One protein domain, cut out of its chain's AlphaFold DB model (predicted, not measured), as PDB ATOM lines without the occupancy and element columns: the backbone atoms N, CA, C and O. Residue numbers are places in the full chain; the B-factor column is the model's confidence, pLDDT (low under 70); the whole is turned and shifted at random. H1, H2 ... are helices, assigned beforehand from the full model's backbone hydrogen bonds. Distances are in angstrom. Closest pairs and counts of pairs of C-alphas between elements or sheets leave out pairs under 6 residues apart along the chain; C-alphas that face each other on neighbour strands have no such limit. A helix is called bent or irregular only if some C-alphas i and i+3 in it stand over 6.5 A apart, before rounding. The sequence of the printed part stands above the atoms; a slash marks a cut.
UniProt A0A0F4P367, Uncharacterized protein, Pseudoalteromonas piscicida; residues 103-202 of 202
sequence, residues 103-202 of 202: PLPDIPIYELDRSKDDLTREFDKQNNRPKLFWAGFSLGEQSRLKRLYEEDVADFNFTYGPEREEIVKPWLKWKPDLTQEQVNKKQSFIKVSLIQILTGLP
ATOM      1  N   PRO A 103     -46.161  81.098  66.236       94.19
ATOM      2  CA  PRO A 103     -45.403  80.773  67.448       94.19
ATOM      3  C   PRO A 103     -44.677  79.422  67.309       94.19
ATOM      4  O   PRO A 103     -44.985  78.619  66.429       94.19
ATOM      5  N   LEU A 104     -43.704  79.151  68.184       92.12
ATOM      6  CA  LEU A 104     -43.100  77.826  68.314       92.12
ATOM      7  C   LEU A 104     -44.196  76.787  68.599       92.12
ATOM      8  O   LEU A 104     -45.082  77.078  69.422       92.12
ATOM      9  N   PRO A 105     -44.078  75.565  68.038       89.50
ATOM     10  CA  PRO A 105     -44.940  74.444  68.403       89.50
ATOM     11  C   PRO A 105     -45.067  74.343  69.923       89.50
ATOM     12  O   PRO A 105     -44.073  74.477  70.647       89.50
ATOM     13  N   ASP A 106     -46.280  74.189  70.447       89.81
ATOM     14  CA  ASP A 106     -46.461  74.125  71.894       89.81
ATOM     15  C   ASP A 106     -46.198  72.724  72.413       89.81
ATOM     16  O   ASP A 106     -47.116  71.969  72.706       89.81
ATOM     17  N   ILE A 107     -44.909  72.413  72.556       85.56
ATOM     18  CA  ILE A 107     -44.442  71.080  72.906       85.56
ATOM     19  C   ILE A 107     -43.442  71.091  74.059       85.56
ATOM     20  O   ILE A 107     -42.746  72.088  74.289       85.56
ATOM     21  N   PRO A 108     -43.292  69.955  74.757       83.19
ATOM     22  CA  PRO A 108     -42.437  69.828  75.933       83.19
ATOM     23  C   PRO A 108     -40.991  70.281  75.739       83.19
ATOM     24  O   PRO A 108     -40.424  70.882  76.650       83.19
ATOM     25  N   ILE A 109     -40.394  70.032  74.564       80.50
ATOM     26  CA  ILE A 109     -38.989  70.388  74.303       80.50
ATOM     27  C   ILE A 109     -38.758  71.904  74.332       80.50
ATOM     28  O   ILE A 109     -37.670  72.340  74.693       80.50
ATOM     29  N   TYR A 110     -39.776  72.704  73.995       86.44
ATOM     30  CA  TYR A 110     -39.659  74.157  73.983       86.44
ATOM     31  C   TYR A 110     -40.061  74.796  75.309       86.44
ATOM     32  O   TYR A 110     -39.752  75.965  75.485       86.44
ATOM     33  N   GLU A 111     -40.702  74.089  76.252       87.38
ATOM     34  CA  GLU A 111     -41.341  74.680  77.449       87.38
ATOM     35  C   GLU A 111     -40.465  75.715  78.175       87.38
ATOM     36  O   GLU A 111     -40.939  76.795  78.524       87.38
ATOM     37  N   LEU A 112     -39.183  75.404  78.384       84.69
ATOM     38  CA  LEU A 112     -38.256  76.284  79.105       84.69
ATOM     39  C   LEU A 112     -37.736  77.452  78.257       84.69
ATOM     40  O   LEU A 112     -37.299  78.464  78.804       84.69
ATOM     41  N   ASP A 113     -37.798  77.319  76.938       87.12
ATOM     42  CA  ASP A 113     -37.245  78.263  75.975       87.12
ATOM     43  C   ASP A 113     -38.327  79.067  75.236       87.12
ATOM     44  O   ASP A 113     -37.988  80.059  74.598       87.12
ATOM     45  N   ARG A 114     -39.624  78.744  75.389       90.00
ATOM     46  CA  ARG A 114     -40.751  79.448  74.733       90.00
ATOM     47  C   ARG A 114     -40.686  80.963  74.903       90.00
ATOM     48  O   ARG A 114     -40.915  81.705  73.961       90.00
ATOM     49  N   SER A 115     -40.332  81.429  76.103       91.69
ATOM     50  CA  SER A 115     -40.241  82.867  76.408       91.69
ATOM     51  C   SER A 115     -39.087  83.599  75.706       91.69
ATOM     52  O   SER A 115     -39.099  84.832  75.655       91.69
ATOM     53  N   LYS A 116     -38.096  82.867  75.180       92.00
ATOM     54  CA  LYS A 116     -36.953  83.430  74.450       92.00
ATOM     55  C   LYS A 116     -37.301  83.778  73.004       92.00
ATOM     56  O   LYS A 116     -36.642  84.639  72.439       92.00
ATOM     57  N   ASP A 117     -38.322  83.142  72.434       93.94
ATOM     58  CA  ASP A 117     -38.838  83.479  71.110       93.94
ATOM     59  C   ASP A 117     -39.887  84.594  71.226       93.94
ATOM     60  O   ASP A 117     -40.853  84.485  71.982       93.94
ATOM     61  N   ASP A 118     -39.678  85.696  70.505       95.25
ATOM     62  CA  ASP A 118     -40.481  86.915  70.653       95.25
ATOM     63  C   ASP A 118     -41.940  86.717  70.225       95.25
ATOM     64  O   ASP A 118     -42.856  87.151  70.932       95.25
ATOM     65  N   LEU A 119     -42.153  86.018  69.107       95.44
ATOM     66  CA  LEU A 119     -43.479  85.731  68.564       95.44
ATOM     67  C   LEU A 119     -44.258  84.792  69.492       95.44
ATOM     68  O   LEU A 119     -45.419  85.047  69.818       95.44
ATOM     69  N   THR A 120     -43.594  83.751  69.991       95.50
ATOM     70  CA  THR A 120     -44.143  82.817  70.980       95.50
ATOM     71  C   THR A 120     -44.480  83.519  72.285       95.50
ATOM     72  O   THR A 120     -45.562  83.316  72.830       95.50
ATOM     73  N   ARG A 121     -43.591  84.381  72.788       96.19
ATOM     74  CA  ARG A 121     -43.802  85.116  74.038       96.19
ATOM     75  C   ARG A 121     -45.026  86.026  73.969       96.19
ATOM     76  O   ARG A 121     -45.802  86.066  74.926       96.19
ATOM     77  N   GLU A 122     -45.199  86.754  72.869       97.06
ATOM     78  CA  GLU A 122     -46.363  87.624  72.684       97.06
ATOM     79  C   GLU A 122     -47.651  86.801  72.537       97.06
ATOM     80  O   GLU A 122     -48.646  87.092  73.204       97.06
ATOM     81  N   PHE A 123     -47.611  85.711  71.764       96.75
ATOM     82  CA  PHE A 123     -48.735  84.785  71.632       96.75
ATOM     83  C   PHE A 123     -49.158  84.185  72.984       96.75
ATOM     84  O   PHE A 123     -50.341  84.210  73.337       96.75
ATOM     85  N   ASP A 124     -48.206  83.693  73.777       96.62
ATOM     86  CA  ASP A 124     -48.463  83.097  75.089       96.62
ATOM     87  C   ASP A 124     -49.085  84.121  76.056       96.62
ATOM     88  O   ASP A 124     -50.016  83.793  76.798       96.62
ATOM     89  N   LYS A 125     -48.620  85.380  76.013       96.75
ATOM     90  CA  LYS A 125     -49.157  86.488  76.819       96.75
ATOM     91  C   LYS A 125     -50.596  86.828  76.433       96.75
ATOM     92  O   LYS A 125     -51.443  86.936  77.316       96.75
ATOM     93  N   GLN A 126     -50.886  86.966  75.139       97.56
ATOM     94  CA  GLN A 126     -52.229  87.289  74.644       97.56
ATOM     95  C   GLN A 126     -53.256  86.202  74.981       97.56
ATOM     96  O   GLN A 126     -54.427  86.499  75.211       97.56
ATOM     97  N   ASN A 127     -52.819  84.943  75.036       96.88
ATOM     98  CA  ASN A 127     -53.698  83.801  75.269       96.88
ATOM     99  C   ASN A 127     -53.690  83.287  76.718       96.88
ATOM    100  O   ASN A 127     -54.350  82.287  77.002       96.88
ATOM    101  N   ASN A 128     -52.982  83.959  77.633       95.81
ATOM    102  CA  ASN A 128     -52.844  83.558  79.036       95.81
ATOM    103  C   ASN A 128     -52.387  82.095  79.198       95.81
ATOM    104  O   ASN A 128     -52.938  81.348  80.014       95.81
ATOM    105  N   ARG A 129     -51.390  81.671  78.409       94.94
ATOM    106  CA  ARG A 129     -50.854  80.307  78.485       94.94
ATOM    107  C   ARG A 129     -50.333  80.013  79.907       94.94
ATOM    108  O   ARG A 129     -49.561  80.814  80.443       94.94
ATOM    109  N   PRO A 130     -50.682  78.866  80.521       91.56
ATOM    110  CA  PRO A 130     -50.116  78.467  81.807       91.56
ATOM    111  C   PRO A 130     -48.588  78.313  81.744       91.56
ATOM    112  O   PRO A 130     -48.048  77.706  80.821       91.56
ATOM    113  N   LYS A 131     -47.875  78.841  82.744       87.50
ATOM    114  CA  LYS A 131     -46.420  78.647  82.864       87.50
ATOM    115  C   LYS A 131     -46.111  77.193  83.212       87.50
ATOM    116  O   LYS A 131     -46.764  76.640  84.090       87.50
ATOM    117  N   LEU A 132     -45.061  76.625  82.616       86.69
ATOM    118  CA  LEU A 132     -44.623  75.251  82.887       86.69
ATOM    119  C   LEU A 132     -45.733  74.216  82.624       86.69
ATOM    120  O   LEU A 132     -45.809  73.208  83.326       86.69
ATOM    121  N   PHE A 133     -46.578  74.463  81.617       89.12
ATOM    122  CA  PHE A 133     -47.737  73.629  81.284       89.12
ATOM    123  C   PHE A 133     -47.344  72.160  81.108       89.12
ATOM    124  O   PHE A 133     -47.874  71.291  81.802       89.12
ATOM    125  N   TRP A 134     -46.352  71.885  80.254       87.50
ATOM    126  CA  TRP A 134     -45.912  70.517  79.985       87.50
ATOM    127  C   TRP A 134     -45.230  69.846  81.180       87.50
ATOM    128  O   TRP A 134     -45.324  68.632  81.353       87.50
ATOM    129  N   ALA A 135     -44.594  70.628  82.055       83.38
ATOM    130  CA  ALA A 135     -43.991  70.113  83.282       83.38
ATOM    131  C   ALA A 135     -45.027  69.778  84.370       83.38
ATOM    132  O   ALA A 135     -44.689  69.114  85.352       83.38
ATOM    133  N   GLY A 136     -46.276  70.221  84.202       86.31
ATOM    134  CA  GLY A 136     -47.385  69.903  85.093       86.31
ATOM    135  C   GLY A 136     -47.949  68.491  84.926       86.31
ATOM    136  O   GLY A 136     -48.824  68.116  85.698       86.31
ATOM    137  N   PHE A 137     -47.486  67.711  83.946       86.62
ATOM    138  CA  PHE A 137     -47.937  66.333  83.758       86.62
ATOM    139  C   PHE A 137     -47.013  65.347  84.478       86.62
ATOM    140  O   PHE A 137     -45.791  65.379  84.301       86.62
ATOM    141  N   SER A 138     -47.577  64.430  85.263       84.19
ATOM    142  CA  SER A 138     -46.842  63.285  85.805       84.19
ATOM    143  C   SER A 138     -46.353  62.357  84.687       84.19
ATOM    144  O   SER A 138     -46.873  62.363  83.575       84.19
ATOM    145  N   LEU A 139     -45.356  61.510  84.968       80.31
ATOM    146  CA  LEU A 139     -44.827  60.556  83.976       80.31
ATOM    147  C   LEU A 139     -45.906  59.615  83.409       80.31
ATOM    148  O   LEU A 139     -45.850  59.249  82.233       80.31
ATOM    149  N   GLY A 140     -46.883  59.227  84.236       83.00
ATOM    150  CA  GLY A 140     -48.020  58.416  83.801       83.00
ATOM    151  C   GLY A 140     -48.892  59.160  82.791       83.00
ATOM    152  O   GLY A 140     -49.164  58.627  81.715       83.00
ATOM    153  N   GLU A 141     -49.244  60.415  83.081       86.12
ATOM    154  CA  GLU A 141     -50.030  61.233  82.155       86.12
ATOM    155  C   GLU A 141     -49.260  61.587  80.881       86.12
ATOM    156  O   GLU A 141     -49.825  61.506  79.795       86.12
ATOM    157  N   GLN A 142     -47.958  61.873  80.968       82.69
ATOM    158  CA  GLN A 142     -47.114  62.051  79.780       82.69
ATOM    159  C   GLN A 142     -47.142  60.804  78.885       82.69
ATOM    160  O   GLN A 142     -47.298  60.911  77.670       82.69
ATOM    161  N   SER A 143     -47.059  59.610  79.480       82.25
ATOM    162  CA  SER A 143     -47.121  58.344  78.737       82.25
ATOM    163  C   SER A 143     -48.500  58.110  78.105       82.25
ATOM    164  O   SER A 143     -48.589  57.613  76.983       82.25
ATOM    165  N   ARG A 144     -49.581  58.487  78.802       86.75
ATOM    166  CA  ARG A 144     -50.956  58.412  78.283       86.75
ATOM    167  C   ARG A 144     -51.169  59.364  77.106       86.75
ATOM    168  O   ARG A 144     -51.734  58.951  76.099       86.75
ATOM    169  N   LEU A 145     -50.709  60.612  77.220       85.38
ATOM    170  CA  LEU A 145     -50.805  61.613  76.155       85.38
ATOM    171  C   LEU A 145     -50.004  61.203  74.919       85.38
ATOM    172  O   LEU A 145     -50.520  61.309  73.810       85.38
ATOM    173  N   LYS A 146     -48.792  60.667  75.112       82.06
ATOM    174  CA  LYS A 146     -47.984  60.094  74.029       82.06
ATOM    175  C   LYS A 146     -48.752  59.014  73.270       82.06
ATOM    176  O   LYS A 146     -48.824  59.075  72.052       82.06
ATOM    177  N   ARG A 147     -49.363  58.062  73.985       83.69
ATOM    178  CA  ARG A 147     -50.139  56.982  73.359       83.69
ATOM    179  C   ARG A 147     -51.350  57.511  72.595       83.69
ATOM    180  O   ARG A 147     -51.544  57.123  71.456       83.69
ATOM    181  N   LEU A 148     -52.123  58.413  73.202       84.56
ATOM    182  CA  LEU A 148     -53.286  59.020  72.550       84.56
ATOM    183  C   LEU A 148     -52.892  59.718  71.244       84.56
ATOM    184  O   LEU A 148     -53.613  59.656  70.257       84.56
ATOM    185  N   TYR A 149     -51.746  60.393  71.251       80.38
ATOM    186  CA  TYR A 149     -51.226  61.026  70.056       80.38
ATOM    187  C   TYR A 149     -50.773  60.003  69.010       80.38
ATOM    188  O   TYR A 149     -51.090  60.155  67.840       80.38
ATOM    189  N   GLU A 150     -50.046  58.963  69.419       81.69
ATOM    190  CA  GLU A 150     -49.625  57.880  68.521       81.69
ATOM    191  C   GLU A 150     -50.811  57.167  67.875       81.69
ATOM    192  O   GLU A 150     -50.749  56.836  66.699       81.69
ATOM    193  N   GLU A 151     -51.900  56.974  68.617       84.88
ATOM    194  CA  GLU A 151     -53.157  56.439  68.094       84.88
ATOM    195  C   GLU A 151     -53.797  57.393  67.072       84.88
ATOM    196  O   GLU A 151     -54.234  56.941  66.019       84.88
ATOM    197  N   ASP A 152     -53.793  58.707  67.330       82.00
ATOM    198  CA  ASP A 152     -54.302  59.732  66.401       82.00
ATOM    199  C   ASP A 152     -53.512  59.781  65.081       82.00
ATOM    200  O   ASP A 152     -54.078  60.032  64.018       82.00
ATOM    201  N   VAL A 153     -52.202  59.516  65.129       80.88
ATOM    202  CA  VAL A 153     -51.331  59.579  63.944       80.88
ATOM    203  C   VAL A 153     -51.115  58.252  63.232       80.88
ATOM    204  O   VAL A 153     -50.613  58.262  62.108       80.88
ATOM    205  N   ALA A 154     -51.469  57.125  63.851       79.81
ATOM    206  CA  ALA A 154     -51.209  55.797  63.301       79.81
ATOM    207  C   ALA A 154     -51.853  55.597  61.920       79.81
ATOM    208  O   ALA A 154     -51.231  55.010  61.035       79.81
ATOM    209  N   ASP A 155     -53.056  56.140  61.727       77.88
ATOM    210  CA  ASP A 155     -53.827  56.009  60.486       77.88
ATOM    211  C   ASP A 155     -53.629  57.195  59.525       77.88
ATOM    212  O   ASP A 155     -54.259  57.269  58.465       77.88
ATOM    213  N   PHE A 156     -52.759  58.150  59.870       81.44
ATOM    214  CA  PHE A 156     -52.552  59.333  59.050       81.44
ATOM    215  C   PHE A 156     -51.696  59.023  57.813       81.44
ATOM    216  O   PHE A 156     -50.581  58.503  57.893       81.44
ATOM    217  N   ASN A 157     -52.198  59.398  56.634       82.31
ATOM    218  CA  ASN A 157     -51.453  59.271  55.386       82.31
ATOM    219  C   ASN A 157     -50.470  60.440  55.230       82.31
ATOM    220  O   ASN A 157     -50.821  61.484  54.691       82.31
ATOM    221  N   PHE A 158     -49.221  60.255  55.652       79.56
ATOM    222  CA  PHE A 158     -48.191  61.299  55.580       79.56
ATOM    223  C   PHE A 158     -47.748  61.696  54.165       79.56
ATOM    224  O   PHE A 158     -47.088  62.721  54.011       79.56
ATOM    225  N   THR A 159     -48.088  60.912  53.141       75.69
ATOM    226  CA  THR A 159     -47.653  61.171  51.759       75.69
ATOM    227  C   THR A 159     -48.702  61.938  50.960       75.69
ATOM    228  O   THR A 159     -48.358  62.806  50.165       75.69
ATOM    229  N   TYR A 160     -49.980  61.610  51.157       78.25
ATOM    230  CA  TYR A 160     -51.087  62.148  50.353       78.25
ATOM    231  C   TYR A 160     -52.264  62.662  51.190       78.25
ATOM    232  O   TYR A 160     -53.274  63.092  50.633       78.25
ATOM    233  N   GLY A 161     -52.179  62.564  52.515       73.25
ATOM    234  CA  GLY A 161     -53.185  63.091  53.423       73.25
ATOM    235  C   GLY A 161     -53.180  64.621  53.460       73.25
ATOM    236  O   GLY A 161     -52.205  65.255  53.052       73.25
ATOM    237  N   PRO A 162     -54.277  65.230  53.938       77.31
ATOM    238  CA  PRO A 162     -54.334  66.672  54.147       77.31
ATOM    239  C   PRO A 162     -53.312  67.102  55.203       77.31
ATOM    240  O   PRO A 162     -52.971  66.311  56.076       77.31
ATOM    241  N   GLU A 163     -52.868  68.359  55.179       73.06
ATOM    242  CA  GLU A 163     -52.028  68.895  56.256       73.06
ATOM    243  C   GLU A 163     -52.714  68.699  57.616       73.06
ATOM    244  O   GLU A 163     -53.913  68.947  57.773       73.06
ATOM    245  N   ARG A 164     -51.952  68.224  58.605       80.31
ATOM    246  CA  ARG A 164     -52.478  68.015  59.952       80.31
ATOM    247  C   ARG A 164     -52.698  69.341  60.649       80.31
ATOM    248  O   ARG A 164     -51.818  70.202  60.657       80.31
ATOM    249  N   GLU A 165     -53.847  69.449  61.305       80.62
ATOM    250  CA  GLU A 165     -54.131  70.583  62.169       80.62
ATOM    251  C   GLU A 165     -53.110  70.632  63.313       80.62
ATOM    252  O   GLU A 165     -52.908  69.667  64.054       80.62
ATOM    253  N   GLU A 166     -52.437  71.771  63.434       79.94
ATOM    254  CA  GLU A 166     -51.467  72.016  64.491       79.94
ATOM    255  C   GLU A 166     -52.180  72.301  65.819       79.94
ATOM    256  O   GLU A 166     -53.095  73.124  65.894       79.94
ATOM    257  N   ILE A 167     -51.735  71.662  66.906       82.06
ATOM    258  CA  ILE A 167     -52.273  71.919  68.245       82.06
ATOM    259  C   ILE A 167     -51.603  73.177  68.815       82.06
ATOM    260  O   ILE A 167     -50.664  73.117  69.598       82.06
ATOM    261  N   VAL A 168     -52.126  74.348  68.452       84.00
ATOM    262  CA  VAL A 168     -51.544  75.646  68.855       84.00
ATOM    263  C   VAL A 168     -51.814  75.994  70.334       84.00
ATOM    264  O   VAL A 168     -51.109  76.804  70.936       84.00
ATOM    265  N   LYS A 169     -52.864  75.416  70.939       91.12
ATOM    266  CA  LYS A 169     -53.305  75.706  72.322       91.12
ATOM    267  C   LYS A 169     -53.598  74.427  73.121       91.12
ATOM    268  O   LYS A 169     -54.744  74.208  73.528       91.12
ATOM    269  N   PRO A 170     -52.599  73.562  73.367       89.56
ATOM    270  CA  PRO A 170     -52.800  72.264  74.018       89.56
ATOM    271  C   PRO A 170     -53.409  72.377  75.422       89.56
ATOM    272  O   PRO A 170     -54.141  71.486  75.847       89.56
ATOM    273  N   TRP A 171     -53.204  73.499  76.120       91.31
ATOM    274  CA  TRP A 171     -53.779  73.761  77.444       91.31
ATOM    275  C   TRP A 171     -55.304  73.943  77.462       91.31
ATOM    276  O   TRP A 171     -55.910  73.924  78.532       91.31
ATOM    277  N   LEU A 172     -55.943  74.112  76.299       91.75
ATOM    278  CA  LEU A 172     -57.404  74.059  76.182       91.75
ATOM    279  C   LEU A 172     -57.916  72.617  76.069       91.75
ATOM    280  O   LEU A 172     -59.052  72.339  76.449       91.75
ATOM    281  N   LYS A 173     -57.077  71.702  75.566       89.44
ATOM    282  CA  LYS A 173     -57.403  70.287  75.343       89.44
ATOM    283  C   LYS A 173     -57.064  69.422  76.555       89.44
ATOM    284  O   LYS A 173     -57.831  68.530  76.912       89.44
ATOM    285  N   TRP A 174     -55.926  69.678  77.194       89.12
ATOM    286  CA  TRP A 174     -55.398  68.860  78.283       89.12
ATOM    287  C   TRP A 174     -55.161  69.681  79.545       89.12
ATOM    288  O   TRP A 174     -54.770  70.845  79.488       89.12
ATOM    289  N   LYS A 175     -55.387  69.048  80.699       91.06
ATOM    290  CA  LYS A 175     -55.180  69.651  82.018       91.06
ATOM    291  C   LYS A 175     -54.066  68.907  82.753       91.06
ATOM    292  O   LYS A 175     -54.169  67.685  82.851       91.06
ATOM    293  N   PRO A 176     -53.045  69.610  83.267       89.38
ATOM    294  CA  PRO A 176     -51.996  68.980  84.058       89.38
ATOM    295  C   PRO A 176     -52.546  68.398  85.370       89.38
ATOM    296  O   PRO A 176     -53.469  68.965  85.957       89.38
ATOM    297  N   ASP A 177     -51.982  67.279  85.830       88.19
ATOM    298  CA  ASP A 177     -52.373  66.581  87.065       88.19
ATOM    299  C   ASP A 177     -51.530  66.985  88.288       88.19
ATOM    300  O   ASP A 177     -51.907  66.696  89.425       88.19
ATOM    301  N   LEU A 178     -50.409  67.685  88.081       87.25
ATOM    302  CA  LEU A 178     -49.571  68.226  89.149       87.25
ATOM    303  C   LEU A 178     -49.939  69.673  89.493       87.25
ATOM    304  O   LEU A 178     -50.242  70.497  88.631       87.25
ATOM    305  N   THR A 179     -49.823  70.016  90.776       86.62
ATOM    306  CA  THR A 179     -49.955  71.399  91.247       86.62
ATOM    307  C   THR A 179     -48.701  72.217  90.938       86.62
ATOM    308  O   THR A 179     -47.588  71.689  90.858       86.62
ATOM    309  N   GLN A 180     -48.842  73.544  90.854       82.00
ATOM    310  CA  GLN A 180     -47.702  74.433  90.608       82.00
ATOM    311  C   GLN A 180     -46.609  74.311  91.684       82.00
ATOM    312  O   GLN A 180     -45.421  74.443  91.392       82.00
ATOM    313  N   GLU A 181     -46.992  74.018  92.928       84.31
ATOM    314  CA  GLU A 181     -46.046  73.769  94.016       84.31
ATOM    315  C   GLU A 181     -45.204  72.509  93.754       84.31
ATOM    316  O   GLU A 181     -43.984  72.524  93.932       84.31
ATOM    317  N   GLN A 182     -45.836  71.430  93.279       83.88
ATOM    318  CA  GLN A 182     -45.152  70.186  92.921       83.88
ATOM    319  C   GLN A 182     -44.211  70.380  91.729       83.88
ATOM    320  O   GLN A 182     -43.094  69.860  91.747       83.88
ATOM    321  N   VAL A 183     -44.632  71.153  90.724       81.38
ATOM    322  CA  VAL A 183     -43.800  71.513  89.565       81.38
ATOM    323  C   VAL A 183     -42.573  72.305  90.012       81.38
ATOM    324  O   VAL A 183     -41.445  71.946  89.674       81.38
ATOM    325  N   ASN A 184     -42.764  73.336  90.838       77.69
ATOM    326  CA  ASN A 184     -41.677  74.195  91.310       77.69
ATOM    327  C   ASN A 184     -40.629  73.416  92.123       77.69
ATOM    328  O   ASN A 184     -39.432  73.618  91.935       77.69
ATOM    329  N   LYS A 185     -41.061  72.457  92.955       75.31
ATOM    330  CA  LYS A 185     -40.163  71.566  93.715       75.31
ATOM    331  C   LYS A 185     -39.326  70.632  92.830       75.31
ATOM    332  O   LYS A 185     -38.292  70.144  93.278       75.31
ATOM    333  N   LYS A 186     -39.750  70.376  91.587       67.69
ATOM    334  CA  LYS A 186     -39.096  69.458  90.639       67.69
ATOM    335  C   LYS A 186     -38.323  70.161  89.514       67.69
ATOM    336  O   LYS A 186     -37.796  69.471  88.645       67.69
ATOM    337  N   GLN A 187     -38.205  71.494  89.522       61.03
ATOM    338  CA  GLN A 187     -37.588  72.278  88.433       61.03
ATOM    339  C   GLN A 187     -36.185  71.812  88.014       61.03
ATOM    340  O   GLN A 187     -35.865  71.863  86.828       61.03
ATOM    341  N   SER A 188     -35.368  71.288  88.932       52.53
ATOM    342  CA  SER A 188     -34.051  70.723  88.597       52.53
ATOM    343  C   SER A 188     -34.124  69.392  87.831       52.53
ATOM    344  O   SER A 188     -33.287  69.145  86.967       52.53
ATOM    345  N   PHE A 189     -35.141  68.564  88.088       50.78
ATOM    346  CA  PHE A 189     -35.384  67.283  87.407       50.78
ATOM    347  C   PHE A 189     -36.146  67.444  86.081       50.78
ATOM    348  O   PHE A 189     -36.017  66.604  85.190       50.78
ATOM    349  N   ILE A 190     -36.896  68.540  85.916       53.53
ATOM    350  CA  ILE A 190     -37.699  68.843  84.718       53.53
ATOM    351  C   ILE A 190     -36.845  68.895  83.435       53.53
ATOM    352  O   ILE A 190     -37.321  68.481  82.379       53.53
ATOM    353  N   LYS A 191     -35.563  69.291  83.525       48.62
ATOM    354  CA  LYS A 191     -34.629  69.270  82.380       48.62
ATOM    355  C   LYS A 191     -34.385  67.872  81.801       48.62
ATOM    356  O   LYS A 191     -34.041  67.776  80.632       48.62
ATOM    357  N   VAL A 192     -34.533  66.805  82.590       43.44
ATOM    358  CA  VAL A 192     -34.187  65.433  82.171       43.44
ATOM    359  C   VAL A 192     -35.429  64.651  81.732       43.44
ATOM    360  O   VAL A 192     -35.358  63.873  80.785       43.44
ATOM    361  N   SER A 193     -36.586  64.891  82.360       43.06
ATOM    362  CA  SER A 193     -37.800  64.094  82.127       43.06
ATOM    363  C   SER A 193     -38.619  64.510  80.897       43.06
ATOM    364  O   SER A 193     -39.224  63.649  80.267       43.06
ATOM    365  N   LEU A 194     -38.622  65.796  80.511       47.44
ATOM    366  CA  LEU A 194     -39.369  66.273  79.329       47.44
ATOM    367  C   LEU A 194     -38.776  65.758  78.001       47.44
ATOM    368  O   LEU A 194     -39.481  65.670  76.998       47.44
ATOM    369  N   ILE A 195     -37.489  65.392  78.001       46.62
ATOM    370  CA  ILE A 195     -36.717  65.028  76.803       46.62
ATOM    371  C   ILE A 195     -36.997  63.591  76.330       46.62
ATOM    372  O   ILE A 195     -36.723  63.274  75.181       46.62
ATOM    373  N   GLN A 196     -37.535  62.697  77.165       41.91
ATOM    374  CA  GLN A 196     -37.552  61.265  76.816       41.91
ATOM    375  C   GLN A 196     -38.901  60.716  76.337       41.91
ATOM    376  O   GLN A 196     -38.915  59.702  75.646       41.91
ATOM    377  N   ILE A 197     -40.028  61.353  76.670       47.31
ATOM    378  CA  ILE A 197     -41.362  60.785  76.384       47.31
ATOM    379  C   ILE A 197     -42.066  61.513  75.226       47.31
ATOM    380  O   ILE A 197     -42.823  60.889  74.493       47.31
ATOM    381  N   LEU A 198     -41.797  62.803  75.005       48.53
ATOM    382  CA  LEU A 198     -42.617  63.648  74.120       48.53
ATOM    383  C   LEU A 198     -41.819  64.310  72.981       48.53
ATOM    384  O   LEU A 198     -42.340  65.162  72.264       48.53
ATOM    385  N   THR A 199     -40.561  63.909  72.779       46.38
ATOM    386  CA  THR A 199     -39.760  64.301  71.609       46.38
ATOM    387  C   THR A 199     -40.326  63.636  70.357       46.38
ATOM    388  O   THR A 199     -39.908  62.545  69.982       46.38
ATOM    389  N   GLY A 200     -41.321  64.273  69.749       45.34
ATOM    390  CA  GLY A 200     -42.072  63.733  68.614       45.34
ATOM    391  C   GLY A 200     -43.544  64.145  68.602       45.34
ATOM    392  O   GLY A 200     -44.202  63.941  67.589       45.34
ATOM    393  N   LEU A 201     -44.044  64.747  69.686       43.22
ATOM    394  CA  LEU A 201     -45.323  65.449  69.664       43.22
ATOM    395  C   LEU A 201     -45.082  66.890  69.169       43.22
ATOM    396  O   LEU A 201     -44.201  67.528  69.748       43.22
ATOM    397  N   PRO A 202     -45.758  67.371  68.108       39.91
ATOM    398  CA  PRO A 202     -46.030  68.771  67.801       39.91
ATOM    399  C   PRO A 202     -47.145  69.354  68.685       39.91
ATOM    400  O   PRO A 202     -47.906  68.570  69.305       39.91
TER     401      PRO A 202
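AT A GLANCE: This is residues 103 to 202 of the 202 residues of an uncharacterized protein of Pseudoalteromonas piscicida (UniProt A0A0F4P367). Separate helices surround a middle of loops: the longest, H2, lies along one side, H1 is on the opposite side, and loop residues 157 to 163 stick out. The 100 printed residues hold five named helices, H1 to H5 in chain order, and no named strand: all helix, with 46 residues in helices. The whole is compact, radius of gyration of the C-alphas 14.2 A, spanning 45 by 31 by 21 A.

HOW THE PARTS SIT: H2, residues 139 to 154, only just touches H5, residues 187 to 197, through its residues 142 to 146 alone, with 3 pairs of C-alphas within 8 A; the closest, Ser 143 and Ile 197, are 6.7 A apart. Their tilt is shallow, 29 degrees, the same way. H4, residues 180 to 185, meets H5 only through their link. H1, residues 118 to 126, and H3, residues 170 to 173, touch no helix. Every O i to N i+4 pair is within hydrogen-bond range in H1, H2 and H4; H5 has 1 of 7, and 1 of 8 O i to N i+3 pairs.

IN THESE COORDINATES: H2 measures 22.2 A, H5 17.1 A, from first to last C-alpha. H1 begins at C-alpha 118 (-40.481, 86.915, 70.653); H5, only just irregular with C-alphas 194 and 197 6.54 A apart, ends at C-alpha 197 (-41.362, 60.785, 76.384).

THE WHOLE: The printed part has no cut. Links H1 to H2 and H2 to H3 are long. Residues 186 to 202 have pLDDT under 70.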